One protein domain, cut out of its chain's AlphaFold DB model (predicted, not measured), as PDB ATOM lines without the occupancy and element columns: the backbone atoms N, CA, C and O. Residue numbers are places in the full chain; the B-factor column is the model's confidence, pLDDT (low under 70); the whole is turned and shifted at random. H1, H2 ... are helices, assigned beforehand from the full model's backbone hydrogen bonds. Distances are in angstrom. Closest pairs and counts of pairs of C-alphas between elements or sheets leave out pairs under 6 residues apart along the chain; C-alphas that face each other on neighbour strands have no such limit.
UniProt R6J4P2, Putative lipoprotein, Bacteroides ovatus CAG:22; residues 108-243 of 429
ATOM      1  N   ALA A 108      14.649 -59.880  27.440       91.06
ATOM      2  CA  ALA A 108      14.157 -59.602  28.785       91.06
ATOM      3  C   ALA A 108      14.727 -58.285  29.345       91.06
ATOM      4  O   ALA A 108      13.967 -57.482  29.879       91.06
ATOM      5  N   GLU A 109      16.025 -58.017  29.158       91.50
ATOM      6  CA  GLU A 109      16.626 -56.725  29.520       91.50
ATOM      7  C   GLU A 109      16.050 -55.575  28.685       91.50
ATOM      8  O   GLU A 109      15.726 -54.523  29.232       91.50
ATOM      9  N   MET A 110      15.823 -55.780  27.382       92.69
ATOM     10  CA  MET A 110      15.142 -54.783  26.550       92.69
ATOM     11  C   MET A 110      13.747 -54.439  27.097       92.69
ATOM     12  O   MET A 110      13.414 -53.261  27.191       92.69
ATOM     13  N   VAL A 111      12.957 -55.434  27.515       94.88
ATOM     14  CA  VAL A 111      11.634 -55.205  28.122       94.88
ATOM     15  C   VAL A 111      11.747 -54.411  29.426       94.88
ATOM     16  O   VAL A 111      10.957 -53.496  29.642       94.88
ATOM     17  N   LYS A 112      12.747 -54.672  30.278       93.62
ATOM     18  CA  LYS A 112      12.980 -53.857  31.490       93.62
ATOM     19  C   LYS A 112      13.279 -52.397  31.149       93.62
ATOM     20  O   LYS A 112      12.804 -51.492  31.832       93.62
ATOM     21  N   LEU A 113      14.044 -52.159  30.084       93.06
ATOM     22  CA  LEU A 113      14.368 -50.811  29.615       93.06
ATOM     23  C   LEU A 113      13.174 -50.109  28.952       93.06
ATOM     24  O   LEU A 113      13.092 -48.887  29.011       93.06
ATOM     25  N   GLN A 114      12.248 -50.853  28.350       95.19
ATOM     26  CA  GLN A 114      10.985 -50.339  27.808       95.19
ATOM     27  C   GLN A 114       9.959 -50.009  28.899       95.19
ATOM     28  O   GLN A 114       9.185 -49.068  28.760       95.19
ATOM     29  N   MET A 115       9.948 -50.799  29.972       94.81
ATOM     30  CA  MET A 115       8.910 -50.779  30.994       94.81
ATOM     31  C   MET A 115       8.896 -49.480  31.818       94.81
ATOM     32  O   MET A 115       9.969 -48.951  32.140       94.81
ATOM     33  N   PRO A 116       7.704 -49.007  32.239       92.94
ATOM     34  CA  PRO A 116       7.579 -47.866  33.124       92.94
ATOM     35  C   PRO A 116       8.247 -48.113  34.472       92.94
ATOM     36  O   PRO A 116       8.124 -49.185  35.078       92.94
ATOM     37  N   LYS A 117       8.952 -47.095  34.953       90.69
ATOM     38  CA  LYS A 117       9.657 -47.105  36.230       90.69
ATOM     39  C   LYS A 117       8.682 -47.196  37.394       90.69
ATOM     40  O   LYS A 117       8.853 -48.051  38.263       90.69
ATOM     41  N   THR A 118       7.657 -46.343  37.418       89.62
ATOM     42  CA  THR A 118       6.759 -46.241  38.580       89.62
ATOM     43  C   THR A 118       5.784 -47.410  38.661       89.62
ATOM     44  O   THR A 118       5.469 -47.865  39.759       89.62
ATOM     45  N   LEU A 119       5.370 -47.956  37.514       89.00
ATOM     46  CA  LEU A 119       4.387 -49.036  37.462       89.00
ATOM     47  C   LEU A 119       5.032 -50.427  37.514       89.00
ATOM     48  O   LEU A 119       4.618 -51.275  38.298       89.00
ATOM     49  N   GLY A 120       6.059 -50.665  36.693       88.69
ATOM     50  CA  GLY A 120       6.650 -51.994  36.503       88.69
ATOM     51  C   GLY A 120       8.069 -52.159  37.048       88.69
ATOM     52  O   GLY A 120       8.607 -53.264  37.006       88.69
ATOM     53  N   GLY A 121       8.681 -51.087  37.567       91.00
ATOM     54  CA  GLY A 121      10.065 -51.088  38.052       91.00
ATOM     55  C   GLY A 121      11.117 -51.027  36.940       91.00
ATOM     56  O   GLY A 121      12.268 -51.381  37.186       91.00
ATOM     57  N   GLY A 122      10.732 -50.648  35.718       92.38
ATOM     58  CA  GLY A 122      11.640 -50.511  34.579       92.38
ATOM     59  C   GLY A 122      12.393 -49.178  34.535       92.38
ATOM     60  O   GLY A 122      12.559 -48.502  35.553       92.38
ATOM     61  N   SER A 123      12.837 -48.796  33.334       90.81
ATOM     62  CA  SER A 123      13.665 -47.598  33.124       90.81
ATOM     63  C   SER A 123      13.111 -46.580  32.127       90.81
ATOM     64  O   SER A 123      13.730 -45.535  31.989       90.81
ATOM     65  N   ASN A 124      12.008 -46.819  31.404       90.06
ATOM     66  CA  ASN A 124      11.517 -45.865  30.386       90.06
ATOM     67  C   ASN A 124      12.616 -45.356  29.415       90.06
ATOM     68  O   ASN A 124      12.617 -44.202  28.996       90.06
ATOM     69  N   ALA A 125      13.601 -46.189  29.089       87.88
ATOM     70  CA  ALA A 125      14.791 -45.797  28.337       87.88
ATOM     71  C   ALA A 125      14.674 -46.099  26.835       87.88
ATOM     72  O   ALA A 125      15.419 -45.538  26.034       87.88
ATOM     73  N   TYR A 126      13.752 -46.982  26.439       91.25
ATOM     74  CA  TYR A 126      13.533 -47.358  25.041       91.25
ATOM     75  C   TYR A 126      12.320 -46.620  24.478       91.25
ATOM     76  O   TYR A 126      11.174 -47.041  24.638       91.25
ATOM     77  N   GLY A 127      12.604 -45.503  23.810       92.75
ATOM     78  CA  GLY A 127      11.612 -44.692  23.117       92.75
ATOM     79  C   GLY A 127      11.668 -44.837  21.600       92.75
ATOM     80  O   GLY A 127      12.674 -45.262  21.031       92.75
ATOM     81  N   MET A 128      10.585 -44.440  20.939       95.38
ATOM     82  CA  MET A 128      10.547 -44.251  19.490       95.38
ATOM     83  C   MET A 128      10.383 -42.774  19.141       95.38
ATOM     84  O   MET A 128       9.840 -41.992  19.919       95.38
ATOM     85  N   THR A 129      10.861 -42.375  17.966       95.81
ATOM     86  CA  THR A 129      10.692 -41.005  17.473       95.81
ATOM     87  C   THR A 129       9.251 -40.762  17.027       95.81
ATOM     88  O   THR A 129       8.552 -41.698  16.627       95.81
ATOM     89  N   GLN A 130       8.828 -39.495  16.997       96.50
ATOM     90  CA  GLN A 130       7.519 -39.102  16.465       96.50
ATOM     91  C   GLN A 130       7.307 -39.633  15.045       96.50
ATOM     92  O   GLN A 130       6.253 -40.162  14.723       96.50
ATOM     93  N   LYS A 131       8.350 -39.580  14.211       95.94
ATOM     94  CA  LYS A 131       8.325 -40.103  12.841       95.94
ATOM     95  C   LYS A 131       7.968 -41.592  12.774       95.94
ATOM     96  O   LYS A 131       7.290 -42.005  11.841       95.94
ATOM     97  N   MET A 132       8.448 -42.407  13.716       97.06
ATOM     98  CA  MET A 132       8.095 -43.829  13.768       97.06
ATOM     99  C   MET A 132       6.660 -44.029  14.271       97.06
ATOM    100  O   MET A 132       5.942 -44.852  13.714       97.06
ATOM    101  N   CYS A 133       6.229 -43.261  15.275       97.94
ATOM    102  CA  CYS A 133       4.850 -43.273  15.775       97.94
ATOM    103  C   CYS A 133       3.835 -42.906  14.668       97.94
ATOM    104  O   CYS A 133       2.830 -43.590  14.464       97.94
ATOM    105  N   ASP A 134       4.154 -41.882  13.878       97.50
ATOM    106  CA  ASP A 134       3.338 -41.395  12.757       97.50
ATOM    107  C   ASP A 134       3.380 -42.335  11.541       97.50
ATOM    108  O   ASP A 134       2.536 -42.236  10.651       97.50
ATOM    109  N   ALA A 135       4.351 -43.254  11.480       97.94
ATOM    110  CA  ALA A 135       4.463 -44.212  10.383       97.94
ATOM    111  C   ALA A 135       3.339 -45.259  10.409       97.94
ATOM    112  O   ALA A 135       2.927 -45.713   9.344       97.94
ATOM    113  N   TYR A 136       2.806 -45.607  11.582       98.69
ATOM    114  CA  TYR A 136       1.660 -46.512  11.672       98.69
ATOM    115  C   TYR A 136       0.433 -45.915  10.974       98.69
ATOM    116  O   TYR A 136       0.157 -44.718  11.096       98.69
ATOM    117  N   TYR A 137      -0.302 -46.743  10.251       98.62
ATOM    118  CA  TYR A 137      -1.523 -46.354   9.558       98.62
ATOM    119  C   TYR A 137      -2.676 -46.080  10.536       98.62
ATOM    120  O   TYR A 137      -2.639 -46.430  11.724       98.62
ATOM    121  N   MET A 138      -3.716 -45.443  10.015       98.38
ATOM    122  CA  MET A 138      -5.060 -45.493  10.580       98.38
ATOM    123  C   MET A 138      -5.666 -46.891  10.353       98.38
ATOM    124  O   MET A 138      -5.186 -47.663   9.521       98.38
ATOM    125  N   ALA A 139      -6.729 -47.240  11.078       97.69
ATOM    126  CA  ALA A 139      -7.399 -48.538  10.971       97.69
ATOM    127  C   ALA A 139      -7.950 -48.804   9.558       97.69
ATOM    128  O   ALA A 139      -7.980 -49.945   9.107       97.69
ATOM    129  N   ASN A 140      -8.328 -47.747   8.835       97.25
ATOM    130  CA  ASN A 140      -8.761 -47.806   7.439       97.25
ATOM    131  C   ASN A 140      -7.600 -47.922   6.428       97.25
ATOM    132  O   ASN A 140      -7.843 -47.938   5.227       97.25
ATOM    133  N   GLY A 141      -6.348 -48.011   6.888       97.38
ATOM    134  CA  GLY A 141      -5.163 -48.133   6.039       97.38
ATOM    135  C   GLY A 141      -4.577 -46.810   5.544       97.38
ATOM    136  O   GLY A 141      -3.513 -46.847   4.922       97.38
ATOM    137  N   ASP A 142      -5.207 -45.673   5.847       97.50
ATOM    138  CA  ASP A 142      -4.692 -44.357   5.476       97.50
ATOM    139  C   ASP A 142      -3.441 -43.996   6.279       97.50
ATOM    140  O   ASP A 142      -3.215 -44.447   7.407       97.50
ATOM    141  N   GLU A 143      -2.597 -43.152   5.694       97.88
ATOM    142  CA  GLU A 143      -1.460 -42.588   6.412       97.88
ATOM    143  C   GLU A 143      -1.954 -41.586   7.460       97.88
ATOM    144  O   GLU A 143      -2.753 -40.702   7.160       97.88
ATOM    145  N   PHE A 144      -1.460 -41.706   8.693       97.75
ATOM    146  CA  PHE A 144      -1.803 -40.759   9.750       97.75
ATOM    147  C   PHE A 144      -1.350 -39.337   9.384       97.75
ATOM    148  O   PHE A 144      -0.186 -39.115   9.043       97.75
ATOM    149  N   SER A 145      -2.264 -38.374   9.523       96.62
ATOM    150  CA  SER A 145      -1.991 -36.945   9.380       96.62
ATOM    151  C   SER A 145      -2.393 -36.200  10.647       96.62
ATOM    152  O   SER A 145      -3.568 -36.113  11.005       96.62
ATOM    153  N   ARG A 146      -1.400 -35.609  11.316       94.12
ATOM    154  CA  ARG A 146      -1.631 -34.773  12.499       94.12
ATOM    155  C   ARG A 146      -2.379 -33.485  12.165       94.12
ATOM    156  O   ARG A 146      -3.086 -32.964  13.018       94.12
ATOM    157  N   GLU A 147      -2.192 -32.952  10.962       94.62
ATOM    158  CA  GLU A 147      -2.918 -31.766  10.501       94.62
ATOM    159  C   GLU A 147      -4.404 -32.086  10.383       94.62
ATOM    160  O   GLU A 147      -5.211 -31.425  11.029       94.62
ATOM    161  N   HIS A 148      -4.737 -33.189   9.707       95.44
ATOM    162  CA  HIS A 148      -6.113 -33.661   9.600       95.44
ATOM    163  C   HIS A 148      -6.740 -33.933  10.975       95.44
ATOM    164  O   HIS A 148      -7.839 -33.471  11.260       95.44
ATOM    165  N   PHE A 149      -6.004 -34.586  11.879       96.62
ATOM    166  CA  PHE A 149      -6.457 -34.791  13.256       96.62
ATOM    167  C   PHE A 149      -6.781 -33.469  13.979       96.62
ATOM    168  O   PHE A 149      -7.772 -33.374  14.697       96.62
ATOM    169  N   LYS A 150      -5.955 -32.430  13.803       94.75
ATOM    170  CA  LYS A 150      -6.183 -31.117  14.428       94.75
ATOM    171  C   LYS A 150      -7.376 -30.371  13.829       94.75
ATOM    172  O   LYS A 150      -7.952 -29.547  14.540       94.75
ATOM    173  N   GLU A 151      -7.700 -30.622  12.561       95.81
ATOM    174  CA  GLU A 151      -8.896 -30.105  11.886       95.81
ATOM    175  C   GLU A 151     -10.163 -30.818  12.372       95.81
ATOM    176  O   GLU A 151     -11.159 -30.160  12.662       95.81
ATOM    177  N   GLU A 152     -10.111 -32.147  12.501       95.75
ATOM    178  CA  GLU A 152     -11.228 -32.974  12.971       95.75
ATOM    179  C   GLU A 152     -11.548 -32.722  14.453       95.75
ATOM    180  O   GLU A 152     -12.714 -32.625  14.834       95.75
ATOM    181  N   TYR A 153     -10.514 -32.553  15.284       95.88
ATOM    182  CA  TYR A 153     -10.643 -32.289  16.716       95.88
ATOM    183  C   TYR A 153     -10.015 -30.931  17.067       95.88
ATOM    184  O   TYR A 153      -8.792 -30.838  17.231       95.88
ATOM    185  N   PRO A 154     -10.818 -29.864  17.217       94.12
ATOM    186  CA  PRO A 154     -10.340 -28.561  17.673       94.12
ATOM    187  C   PRO A 154      -9.665 -28.600  19.056       94.12
ATOM    188  O   PRO A 154      -9.815 -29.545  19.830       94.12
ATOM    189  N   TYR A 155      -8.903 -27.550  19.375       91.62
ATOM    190  CA  TYR A 155      -8.270 -27.395  20.693       91.62
ATOM    191  C   TYR A 155      -9.307 -27.516  21.824       91.62
ATOM    192  O   TYR A 155     -10.409 -26.979  21.709       91.62
ATOM    193  N   GLY A 156      -8.965 -28.221  22.904       89.56
ATOM    194  CA  GLY A 156      -9.868 -28.464  24.035       89.56
ATOM    195  C   GLY A 156     -10.822 -29.658  23.882       89.56
ATOM    196  O   GLY A 156     -11.369 -30.107  24.884       89.56
ATOM    197  N   THR A 157     -10.989 -30.242  22.686       94.94
ATOM    198  CA  THR A 157     -11.884 -31.408  22.461       94.94
ATOM    199  C   THR A 157     -11.134 -32.713  22.164       94.94
ATOM    200  O   THR A 157     -11.726 -33.706  21.727       94.94
ATOM    201  N   ARG A 158      -9.813 -32.714  22.368       97.06
ATOM    202  CA  ARG A 158      -8.891 -33.759  21.894       97.06
ATOM    203  C   ARG A 158      -8.623 -34.892  22.879       97.06
ATOM    204  O   ARG A 158      -7.815 -35.763  22.578       97.06
ATOM    205  N   PHE A 159      -9.272 -34.899  24.036       97.56
ATOM    206  CA  PHE A 159      -9.152 -35.971  25.023       97.56
ATOM    207  C   PHE A 159     -10.428 -36.795  25.055       97.56
ATOM    208  O   PHE A 159     -11.521 -36.242  24.945       97.56
ATOM    209  N   VAL A 160     -10.275 -38.113  25.163       98.06
ATOM    210  CA  VAL A 160     -11.392 -39.053  25.258       98.06
ATOM    211  C   VAL A 160     -12.196 -38.756  26.520       98.06
ATOM    212  O   VAL A 160     -11.633 -38.728  27.618       98.06
ATOM    213  N   THR A 161     -13.499 -38.535  26.361       97.81
ATOM    214  CA  THR A 161     -14.406 -38.263  27.481       97.81
ATOM    215  C   THR A 161     -14.964 -39.552  28.069       97.81
ATOM    216  O   THR A 161     -14.916 -40.622  27.456       97.81
ATOM    217  N   LYS A 162     -15.534 -39.452  29.270       97.56
ATOM    218  CA  LYS A 162     -16.212 -40.571  29.919       97.56
ATOM    219  C   LYS A 162     -17.381 -41.100  29.081       97.56
ATOM    220  O   LYS A 162     -17.526 -42.309  28.935       97.56
ATOM    221  N   GLU A 163     -18.165 -40.208  28.478       97.69
ATOM    222  CA  GLU A 163     -19.298 -40.565  27.617       97.69
ATOM    223  C   GLU A 163     -18.837 -41.351  26.382       97.69
ATOM    224  O   GLU A 163     -19.485 -42.314  25.980       97.69
ATOM    225  N   GLU A 164     -17.691 -40.988  25.797       97.69
ATOM    226  CA  GLU A 164     -17.124 -41.703  24.647       97.69
ATOM    227  C   GLU A 164     -16.651 -43.114  25.020       97.69
ATOM    228  O   GLU A 164     -16.799 -44.035  24.209       97.69
ATOM    229  N   VAL A 165     -16.120 -43.297  26.237       96.88
ATOM    230  CA  VAL A 165     -15.762 -44.618  26.784       96.88
ATOM    231  C   VAL A 165     -17.010 -45.462  27.024       96.88
ATOM    232  O   VAL A 165     -17.049 -46.615  26.600       96.88
ATOM    233  N   GLU A 166     -18.042 -44.899  27.659       96.56
ATOM    234  CA  GLU A 166     -19.311 -45.590  27.927       96.56
ATOM    235  C   GLU A 166     -20.045 -45.978  26.634       96.56
ATOM    236  O   GLU A 166     -20.655 -47.045  26.565       96.56
ATOM    237  N   ALA A 167     -19.931 -45.157  25.586       97.00
ATOM    238  CA  ALA A 167     -20.460 -45.446  24.256       97.00
ATOM    239  C   ALA A 167     -19.590 -46.420  23.435       97.00
ATOM    240  O   ALA A 167     -20.020 -46.873  22.375       97.00
ATOM    241  N   GLY A 168     -18.368 -46.733  23.883       94.56
ATOM    242  CA  GLY A 168     -17.429 -47.577  23.140       94.56
ATOM    243  C   GLY A 168     -16.926 -46.945  21.837       94.56
ATOM    244  O   GLY A 168     -16.604 -47.667  20.897       94.56
ATOM    245  N   THR A 169     -16.859 -45.611  21.768       96.06
ATOM    246  CA  THR A 169     -16.498 -44.861  20.545       96.06
ATOM    247  C   THR A 169     -15.059 -45.140  20.112       96.06
ATOM    248  O   THR A 169     -14.778 -45.319  18.929       96.06
ATOM    249  N   TYR A 170     -14.150 -45.215  21.088       96.06
ATOM    250  CA  TYR A 170     -12.735 -45.525  20.885       96.06
ATOM    251  C   TYR A 170     -12.356 -46.718  21.764       96.06
ATOM    252  O   TYR A 170     -11.780 -46.533  22.836       96.06
ATOM    253  N   PRO A 171     -12.687 -47.955  21.356       94.19
ATOM    254  CA  PRO A 171     -12.518 -49.136  22.205       94.19
ATOM    255  C   PRO A 171     -11.055 -49.409  22.594       94.19
ATOM    256  O   PRO A 171     -10.791 -50.135  23.548       94.19
ATOM    257  N   GLN A 172     -10.097 -48.820  21.872       94.94
ATOM    258  CA  GLN A 172      -8.665 -48.925  22.149       94.94
ATOM    259  C   GLN A 172      -8.190 -47.975  23.255       94.94
ATOM    260  O   GLN A 172      -7.109 -48.184  23.807       94.94
ATOM    261  N   LEU A 173      -8.942 -46.907  23.536       97.38
ATOM    262  CA  LEU A 173      -8.514 -45.812  24.399       97.38
ATOM    263  C   LEU A 173      -9.306 -45.782  25.708       97.38
ATOM    264  O   LEU A 173     -10.449 -46.224  25.796       97.38
ATOM    265  N   LYS A 174      -8.672 -45.243  26.746       96.88
ATOM    266  CA  LYS A 174      -9.289 -44.991  28.052       96.88
ATOM    267  C   LYS A 174      -9.643 -43.510  28.189       96.88
ATOM    268  O   LYS A 174      -9.207 -42.684  27.387       96.88
ATOM    269  N   GLU A 175     -10.421 -43.183  29.217       97.56
ATOM    270  CA  GLU A 175     -10.740 -41.796  29.564       97.56
ATOM    271  C   GLU A 175      -9.451 -40.977  29.746       97.56
ATOM    272  O   GLU A 175      -8.444 -41.476  30.261       97.56
ATOM    273  N   GLY A 176      -9.464 -39.729  29.272       96.62
ATOM    274  CA  GLY A 176      -8.334 -38.808  29.390       96.62
ATOM    275  C   GLY A 176      -7.164 -39.096  28.444       96.62
ATOM    276  O   GLY A 176      -6.166 -38.380  28.485       96.62
ATOM    277  N   VAL A 177      -7.264 -40.100  27.568       98.06
ATOM    278  CA  VAL A 177      -6.257 -40.353  26.528       98.06
ATOM    279  C   VAL A 177      -6.467 -39.406  25.347       98.06
ATOM    280  O   VAL A 177      -7.594 -39.077  24.983       98.06
ATOM    281  N   TYR A 178      -5.378 -38.952  24.730       97.88
ATOM    282  CA  TYR A 178      -5.431 -38.062  23.572       97.88
ATOM    283  C   TYR A 178      -5.907 -38.793  22.308       97.88
ATOM    284  O   TYR A 178      -5.413 -39.871  21.965       97.88
ATOM    285  N   LYS A 179      -6.868 -38.194  21.601       98.12
ATOM    286  CA  LYS A 179      -7.602 -38.802  20.481       98.12
ATOM    287  C   LYS A 179      -6.748 -39.061  19.240       98.12
ATOM    288  O   LYS A 179      -7.171 -39.828  18.387       98.12
ATOM    289  N   GLU A 180      -5.530 -38.519  19.139       96.81
ATOM    290  CA  GLU A 180      -4.642 -38.803  17.993       96.81
ATOM    291  C   GLU A 180      -4.254 -40.294  17.897       96.81
ATOM    292  O   GLU A 180      -3.831 -40.783  16.847       96.81
ATOM    293  N   TYR A 181      -4.384 -41.020  19.012       97.94
ATOM    294  CA  TYR A 181      -4.133 -42.456  19.101       97.94
ATOM    295  C   TYR A 181      -5.386 -43.300  18.867       97.94
ATOM    296  O   TYR A 181      -5.311 -44.528  18.930       97.94
ATOM    297  N   ALA A 182      -6.539 -42.682  18.608       97.19
ATOM    298  CA  ALA A 182      -7.765 -43.394  18.289       97.19
ATOM    299  C   ALA A 182      -7.690 -43.969  16.873       97.19
ATOM    300  O   ALA A 182      -7.053 -43.393  15.991       97.19
ATOM    301  N   ASN A 183      -8.362 -45.102  16.654       96.56
ATOM    302  CA  ASN A 183      -8.553 -45.691  15.326       96.56
ATOM    303  C   ASN A 183      -7.253 -45.856  14.516       96.56
ATOM    304  O   ASN A 183      -7.247 -45.696  13.297       96.56
ATOM    305  N   ARG A 184      -6.143 -46.174  15.186       98.25
ATOM    306  CA  ARG A 184      -4.881 -46.570  14.549       98.25
ATOM    307  C   ARG A 184      -4.937 -48.041  14.160       98.25
ATOM    308  O   ARG A 184      -5.827 -48.779  14.579       98.25
ATOM    309  N   GLU A 185      -3.995 -48.487  13.342       98.50
ATOM    310  CA  GLU A 185      -3.917 -49.905  12.997       98.50
ATOM    311  C   GLU A 185      -3.614 -50.794  14.228       98.50
ATOM    312  O   GLU A 185      -2.899 -50.369  15.138       98.50
ATOM    313  N   PRO A 186      -4.062 -52.060  14.263       98.50
ATOM    314  CA  PRO A 186      -3.837 -52.974  15.390       98.50
ATOM    315  C   PRO A 186      -2.374 -53.099  15.858       98.50
ATOM    316  O   PRO A 186      -2.098 -53.155  17.060       98.50
ATOM    317  N   ARG A 187      -1.407 -53.073  14.929       98.75
ATOM    318  CA  ARG A 187       0.032 -53.146  15.250       98.75
ATOM    319  C   ARG A 187       0.541 -51.944  16.045       98.75
ATOM    320  O   ARG A 187       1.508 -52.105  16.793       98.75
ATOM    321  N   PHE A 188      -0.104 -50.779  15.918       98.81
ATOM    322  CA  PHE A 188       0.198 -49.587  16.712       98.81
ATOM    323  C   PHE A 188       0.016 -49.891  18.201       98.81
ATOM    324  O   PHE A 188       0.959 -49.764  18.977       98.81
ATOM    325  N   TYR A 189      -1.149 -50.412  18.587       98.44
ATOM    326  CA  TYR A 189      -1.462 -50.734  19.983       98.44
ATOM    327  C   TYR A 189      -0.619 -51.883  20.540       98.44
ATOM    328  O   TYR A 189      -0.422 -51.979  21.748       98.44
ATOM    329  N   ALA A 190      -0.113 -52.771  19.679       98.12
ATOM    330  CA  ALA A 190       0.787 -53.848  20.091       98.12
ATOM    331  C   ALA A 190       2.233 -53.375  20.314       98.12
ATOM    332  O   ALA A 190       3.034 -54.109  20.895       98.12
ATOM    333  N   SER A 191       2.591 -52.188  19.818       98.19
ATOM    334  CA  SER A 191       3.990 -51.785  19.662       98.19
ATOM    335  C   SER A 191       4.344 -50.442  20.289       98.19
ATOM    336  O   SER A 191       5.494 -50.260  20.694       98.19
ATOM    337  N   VAL A 192       3.403 -49.503  20.356       98.50
ATOM    338  CA  VAL A 192       3.628 -48.114  20.769       98.50
ATOM    339  C   VAL A 192       3.118 -47.904  22.188       98.50
ATOM    340  O   VAL A 192       1.932 -48.071  22.449       98.50
ATOM    341  N   SER A 193       4.006 -47.482  23.090       97.62
ATOM    342  CA  SER A 193       3.628 -47.040  24.434       97.62
ATOM    343  C   SER A 193       3.437 -45.526  24.417       97.62
ATOM    344  O   SER A 193       4.387 -44.766  24.607       97.62
ATOM    345  N   TYR A 194       2.229 -45.080  24.092       97.81
ATOM    346  CA  TYR A 194       1.852 -43.666  24.084       97.81
ATOM    347  C   TYR A 194       1.336 -43.221  25.461       97.81
ATOM    348  O   TYR A 194       0.971 -44.045  26.298       97.81
ATOM    349  N   ASN A 195       1.293 -41.912  25.719       97.62
ATOM    350  CA  ASN A 195       0.815 -41.406  27.006       97.62
ATOM    351  C   ASN A 195      -0.647 -41.812  27.266       97.62
ATOM    352  O   ASN A 195      -1.512 -41.585  26.420       97.62
ATOM    353  N   GLY A 196      -0.912 -42.401  28.433       96.75
ATOM    354  CA  GLY A 196      -2.219 -42.928  28.812       96.75
ATOM    355  C   GLY A 196      -2.509 -44.358  28.337       96.75
ATOM    356  O   GLY A 196      -3.573 -44.881  28.672       96.75
ATOM    357  N   CYS A 197      -1.596 -45.015  27.604       97.25
ATOM    358  CA  CYS A 197      -1.753 -46.427  27.248       97.25
ATOM    359  C   CYS A 197      -1.674 -47.331  28.489       97.25
ATOM    360  O   CYS A 197      -1.078 -46.981  29.509       97.25
ATOM    361  N   VAL A 198      -2.261 -48.525  28.393       96.75
ATOM    362  CA  VAL A 198      -2.358 -49.468  29.514       96.75
ATOM    363  C   VAL A 198      -1.196 -50.462  29.513       96.75
ATOM    364  O   VAL A 198      -0.945 -51.139  28.517       96.75
ATOM    365  N   TRP A 199      -0.530 -50.599  30.661       96.38
ATOM    366  CA  TRP A 199       0.445 -51.650  30.950       96.38
ATOM    367  C   TRP A 199      -0.185 -52.710  31.864       96.38
ATOM    368  O   TRP A 199      -0.633 -52.393  32.964       96.38
ATOM    369  N   ALA A 200      -0.218 -53.970  31.417       95.69
ATOM    370  CA  ALA A 200      -0.980 -55.031  32.087       95.69
ATOM    371  C   ALA A 200      -0.405 -55.453  33.453       95.69
ATOM    372  O   ALA A 200      -1.148 -55.491  34.426       95.69
ATOM    373  N   LEU A 201       0.906 -55.715  33.550       95.00
ATOM    374  CA  LEU A 201       1.634 -55.941  34.814       95.00
ATOM    375  C   LEU A 201       1.068 -57.076  35.697       95.00
ATOM    376  O   LEU A 201       1.161 -57.024  36.925       95.00
ATOM    377  N   LEU A 202       0.513 -58.129  35.087       94.75
ATOM    378  CA  LEU A 202      -0.333 -59.118  35.780       94.75
ATOM    379  C   LEU A 202       0.387 -59.949  36.852       94.75
ATOM    380  O   LEU A 202      -0.265 -60.574  37.685       94.75
ATOM    381  N   LYS A 203       1.724 -59.999  36.841       90.94
ATOM    382  CA  LYS A 203       2.520 -60.713  37.851       90.94
ATOM    383  C   LYS A 203       3.416 -59.790  38.671       90.94
ATOM    384  O   LYS A 203       4.514 -60.192  39.052       90.94
ATOM    385  N   ASN A 204       2.967 -58.579  38.983       86.31
ATOM    386  CA  ASN A 204       3.699 -57.712  39.905       86.31
ATOM    387  C   ASN A 204       3.739 -58.342  41.315       86.31
ATOM    388  O   ASN A 204       2.700 -58.742  41.842       86.31
ATOM    389  N   ALA A 205       4.927 -58.460  41.920       86.94
ATOM    390  CA  ALA A 205       5.101 -59.043  43.258       86.94
ATOM    391  C   ALA A 205       4.429 -58.218  44.368       86.94
ATOM    392  O   ALA A 205       4.129 -58.759  45.428       86.94
ATOM    393  N   GLU A 206       4.177 -56.936  44.109       86.88
ATOM    394  CA  GLU A 206       3.527 -56.004  45.032       86.88
ATOM    395  C   GLU A 206       1.995 -55.978  44.875       86.88
ATOM    396  O   GLU A 206       1.329 -55.240  45.592       86.88
ATOM    397  N   THR A 207       1.426 -56.771  43.956       87.12
ATOM    398  CA  THR A 207      -0.029 -56.840  43.732       87.12
ATOM    399  C   THR A 207      -0.734 -57.346  44.986       87.12
ATOM    400  O   THR A 207      -0.528 -58.492  45.395       87.12
ATOM    401  N   THR A 208      -1.611 -56.524  45.556       89.62
ATOM    402  CA  THR A 208      -2.485 -56.905  46.680       89.62
ATOM    403  C   THR A 208      -3.959 -56.876  46.290       89.62
ATOM    404  O   THR A 208      -4.746 -57.662  46.818       89.62
ATOM    405  N   ASP A 209      -4.312 -56.051  45.306       88.94
ATOM    406  CA  ASP A 209      -5.637 -55.947  44.716       88.94
ATOM    407  C   ASP A 209      -5.549 -56.043  43.186       88.94
ATOM    408  O   ASP A 209      -5.301 -55.066  42.478       88.94
ATOM    409  N   TYR A 210      -5.818 -57.239  42.657       86.44
ATOM    410  CA  TYR A 210      -5.819 -57.512  41.215       86.44
ATOM    411  C   TYR A 210      -6.845 -56.695  40.420       86.44
ATOM    412  O   TYR A 210      -6.807 -56.732  39.197       86.44
ATOM    413  N   LYS A 211      -7.770 -55.970  41.058       85.25
ATOM    414  CA  LYS A 211      -8.672 -55.056  40.351       85.25
ATOM    415  C   LYS A 211      -8.020 -53.699  40.071       85.25
ATOM    416  O   LYS A 211      -8.348 -53.073  39.068       85.25
ATOM    417  N   ASN A 212      -7.139 -53.235  40.957       85.44
ATOM    418  CA  ASN A 212      -6.630 -51.859  40.954       85.44
ATOM    419  C   ASN A 212      -5.116 -51.755  40.703       85.44
ATOM    420  O   ASN A 212      -4.639 -50.686  40.304       85.44
ATOM    421  N   ASP A 213      -4.367 -52.837  40.917       86.81
ATOM    422  CA  ASP A 213      -2.898 -52.859  40.858       86.81
ATOM    423  C   ASP A 213      -2.349 -53.327  39.496       86.81
ATOM    424  O   ASP A 213      -1.152 -53.208  39.231       86.81
ATOM    425  N   VAL A 214      -3.219 -53.824  38.616       92.69
ATOM    426  CA  VAL A 214      -2.901 -54.271  37.248       92.69
ATOM    427  C   VAL A 214      -3.553 -53.351  36.214       92.69
ATOM    428  O   VAL A 214      -4.363 -52.495  36.563       92.69
ATOM    429  N   GLU A 215      -3.187 -53.511  34.940       94.62
ATOM    430  CA  GLU A 215      -3.772 -52.762  33.815       94.62
ATOM    431  C   GLU A 215      -3.760 -51.237  34.034       94.62
ATOM    432  O   GLU A 215      -4.756 -50.529  33.878       94.62
ATOM    433  N   LYS A 216      -2.585 -50.712  34.384       94.75
ATOM    434  CA  LYS A 216      -2.394 -49.308  34.755       94.75
ATOM    435  C   LYS A 216      -2.160 -48.431  33.525       94.75
ATOM    436  O   LYS A 216      -1.305 -48.747  32.698       94.75
ATOM    437  N   GLN A 217      -2.868 -47.304  33.436       95.81
ATOM    438  CA  GLN A 217      -2.546 -46.247  32.471       95.81
ATOM    439  C   GLN A 217      -1.226 -45.574  32.857       95.81
ATOM    440  O   GLN A 217      -1.049 -45.158  34.003       95.81
ATOM    441  N   VAL A 218      -0.300 -45.473  31.906       95.25
ATOM    442  CA  VAL A 218       0.983 -44.791  32.111       95.25
ATOM    443  C   VAL A 218       0.840 -43.278  31.952       95.25
ATOM    444  O   VAL A 218       0.095 -42.813  31.092       95.25
ATOM    445  N   ASN A 219       1.584 -42.515  32.756       94.19
ATOM    446  CA  ASN A 219       1.643 -41.058  32.681       94.19
ATOM    447  C   ASN A 219       3.074 -40.596  32.353       94.19
ATOM    448  O   ASN A 219       3.976 -40.691  33.187       94.19
ATOM    449  N   TYR A 220       3.255 -40.091  31.134       95.12
ATOM    450  CA  TYR A 220       4.504 -39.555  30.595       95.12
ATOM    451  C   TYR A 220       4.602 -38.025  30.640       95.12
ATOM    452  O   TYR A 220       5.598 -37.475  30.161       95.12
ATOM    453  N   TYR A 221       3.620 -37.331  31.222       95.25
ATOM    454  CA  TYR A 221       3.730 -35.901  31.491       95.25
ATOM    455  C   TYR A 221       4.866 -35.611  32.477       95.25
ATOM    456  O   TYR A 221       5.262 -36.454  33.282       95.25
ATOM    457  N   TYR A 222       5.384 -34.388  32.435       94.06
ATOM    458  CA  TYR A 222       6.334 -33.899  33.424       94.06
ATOM    459  C   TYR A 222       5.730 -33.933  34.833       94.06
ATOM    460  O   TYR A 222       4.642 -33.403  35.070       94.06
ATOM    461  N   GLY A 223       6.475 -34.484  35.791       89.19
ATOM    462  CA  GLY A 223       6.075 -34.449  37.193       89.19
ATOM    463  C   GLY A 223       6.946 -35.295  38.113       89.19
ATOM    464  O   GLY A 223       7.653 -36.210  37.685       89.19
ATOM    465  N   ILE A 224       6.873 -35.005  39.411       83.06
ATOM    466  CA  ILE A 224       7.523 -35.808  40.454       83.06
ATOM    467  C   ILE A 224       6.783 -37.144  40.578       83.06
ATOM    468  O   ILE A 224       5.557 -37.166  40.594       83.06
ATOM    469  N   ASN A 225       7.526 -38.249  40.692       80.62
ATOM    470  CA  ASN A 225       6.978 -39.611  40.783       80.62
ATOM    471  C   ASN A 225       6.068 -40.006  39.602       80.62
ATOM    472  O   ASN A 225       5.199 -40.859  39.758       80.62
ATOM    473  N   THR A 226       6.279 -39.401  38.431       86.31
ATOM    474  CA  THR A 226       5.662 -39.821  37.164       86.31
ATOM    475  C   THR A 226       6.619 -40.714  36.368       86.31
ATOM    476  O   THR A 226       7.792 -40.861  36.722       86.31
ATOM    477  N   ASP A 227       6.127 -41.304  35.277       90.69
ATOM    478  CA  ASP A 227       6.957 -41.998  34.287       90.69
ATOM    479  C   ASP A 227       7.490 -41.061  33.189       90.69
ATOM    480  O   ASP A 227       8.206 -41.504  32.286       90.69
ATOM    481  N   GLY A 228       7.155 -39.771  33.266       90.00
ATOM    482  CA  GLY A 228       7.628 -38.731  32.365       90.00
ATOM    483  C   GLY A 228       8.959 -38.110  32.780       90.00
ATOM    484  O   GLY A 228       9.744 -38.660  33.555       90.00
ATOM    485  N   PHE A 229       9.245 -36.933  32.224       89.50
ATOM    486  CA  PHE A 229      10.443 -36.188  32.590       89.50
ATOM    487  C   PHE A 229      10.382 -35.787  34.071       89.50
ATOM    488  O   PHE A 229       9.419 -35.169  34.518       89.50
ATOM    489  N   SER A 230      11.416 -36.132  34.843       80.31
ATOM    490  CA  SER A 230      11.406 -35.896  36.291       80.31
ATOM    491  C   SER A 230      12.783 -35.529  36.865       80.31
ATOM    492  O   SER A 230      13.118 -35.957  37.961       80.31
ATOM    493  N   GLY A 231      13.659 -34.831  36.134       70.44
ATOM    494  CA  GLY A 231      14.991 -34.407  36.626       70.44
ATOM    495  C   GLY A 231      15.969 -35.526  37.061       70.44
ATOM    496  O   GLY A 231      17.130 -35.247  37.330       70.44
ATOM    497  N   THR A 232      15.538 -36.794  37.092       66.94
ATOM    498  CA  THR A 232      16.277 -37.970  37.596       66.94
ATOM    499  C   THR A 232      17.115 -38.673  36.515       66.94
ATOM    500  O   THR A 232      17.622 -39.770  36.731       66.94
ATOM    501  N   GLY A 233      17.269 -38.051  35.340       71.50
ATOM    502  CA  GLY A 233      18.139 -38.500  34.242       71.50
ATOM    503  C   GLY A 233      17.627 -39.671  33.391       71.50
ATOM    504  O   GLY A 233      18.161 -39.892  32.304       71.50
ATOM    505  N   VAL A 234      16.587 -40.388  33.830       79.69
ATOM    506  CA  VAL A 234      16.066 -41.602  33.175       79.69
ATOM    507  C   VAL A 234      14.575 -41.433  32.860       79.69
ATOM    508  O   VAL A 234      13.749 -41.450  33.767       79.69
ATOM    509  N   TYR A 235      14.255 -41.216  31.580       87.50
ATOM    510  CA  TYR A 235      12.903 -40.978  31.054       87.50
ATOM    511  C   TYR A 235      12.868 -41.182  29.528       87.50
ATOM    512  O   TYR A 235      13.917 -41.204  28.871       87.50
ATOM    513  N   LEU A 236      11.665 -41.251  28.947       91.94
ATOM    514  CA  LEU A 236      11.484 -41.326  27.495       91.94
ATOM    515  C   LEU A 236      11.857 -39.995  26.837       91.94
ATOM    516  O   LEU A 236      11.090 -39.035  26.882       91.94
ATOM    517  N   ARG A 237      13.008 -39.944  26.159       91.31
ATOM    518  CA  ARG A 237      13.518 -38.725  25.494       91.31
ATOM    519  C   ARG A 237      12.592 -38.157  24.413       91.31
ATOM    520  O   ARG A 237      12.727 -36.993  24.064       91.31
ATOM    521  N   SER A 238      11.674 -38.963  23.886       94.31
ATOM    522  CA  SER A 238      10.645 -38.545  22.928       94.31
ATOM    523  C   SER A 238       9.242 -38.442  23.529       94.31
ATOM    524  O   SER A 238       8.320 -38.089  22.804       94.31
ATOM    525  N   GLY A 239       9.043 -38.818  24.798       94.62
ATOM    526  CA  GLY A 239       7.711 -38.995  25.393       94.62
ATOM    527  C   GLY A 239       6.877 -40.140  24.794       94.62
ATOM    528  O   GLY A 239       5.701 -40.262  25.124       94.62
ATOM    529  N   ILE A 240       7.464 -40.976  23.924       97.06
ATOM    530  CA  ILE A 240       6.796 -42.104  23.260       97.06
ATOM    531  C   ILE A 240       7.654 -43.357  23.444       97.06
ATOM    532  O   ILE A 240       8.789 -43.417  22.967       97.06
ATOM    533  N   GLY A 241       7.121 -44.358  24.136       96.81
ATOM    534  CA  GLY A 241       7.798 -45.616  24.438       96.81
ATOM    535  C   GLY A 241       7.519 -46.720  23.420       96.81
ATOM    536  O   GLY A 241       6.732 -46.568  22.485       96.81
ATOM    537  N   ILE A 242       8.152 -47.870  23.635       97.25
ATOM    538  CA  ILE A 242       7.959 -49.094  22.850       97.25
ATOM    539  C   ILE A 242       7.395 -50.177  23.770       97.25
ATOM    540  O   ILE A 242       7.949 -50.404  24.837       97.25
ATOM    541  N   MET A 243       6.341 -50.876  23.345       95.62
ATOM    542  CA  MET A 243       5.768 -52.020  24.072       95.62
ATOM    543  C   MET A 243       5.704 -53.317  23.252       95.62
ATOM    544  O   MET A 243       5.177 -54.329  23.717       95.62
TER     545      MET A 243
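This is residues 108 to 243 of the 429 residues of the protein "Putative lipoprotein" of Bacteroides ovatus CAG:22 (UniProt R6J4P2). Little regular structure: a compact mass of loops with six short helices scattered through it, H1 and H2 at one end, H4 and H5 at the other. The helix-free stretch 192 to 243 folds back on itself, with short antiparallel pairings of residues 192 to 193 with 241 to 242 and 198 to 199 with 216 to 217. The printed part has 136 residues, 33 in named helices H1 to H6, with no named strand: all helix. The radius of gyration of the C-alphas is 15.3 A; the spans are 42 by 32 by 27 A.

H1, residues 108 to 114, and H2, residues 117 to 120, are only just apart, at 8.3 A. H3, residues 130 to 133, and H6, residues 186 to 191, are close but not clearly touching; their closest C-alphas, of Cys 133 and Phe 188, are 7.9 A apart. H4, residues 146 to 152, and H5, residues 162 to 166, are apart. In H1, H4, H5 and H6 every O i to N i+4 pair is within hydrogen-bond range; H2 and H3 are too short for one.

H1 begins at C-alpha 108 (14.157, -59.602, 28.785); H1 and H4 each measure 9.8 A. H6, 9.0 A, ends at C-alpha 191 (3.990, -51.785, 19.662).

C-alphas 151 and 205, farthest apart, are 44.9 A apart. The printed part has no cut; links H3 to H4 and H5 to H6 are long. Only residue 232 is under 70 in pLDDT.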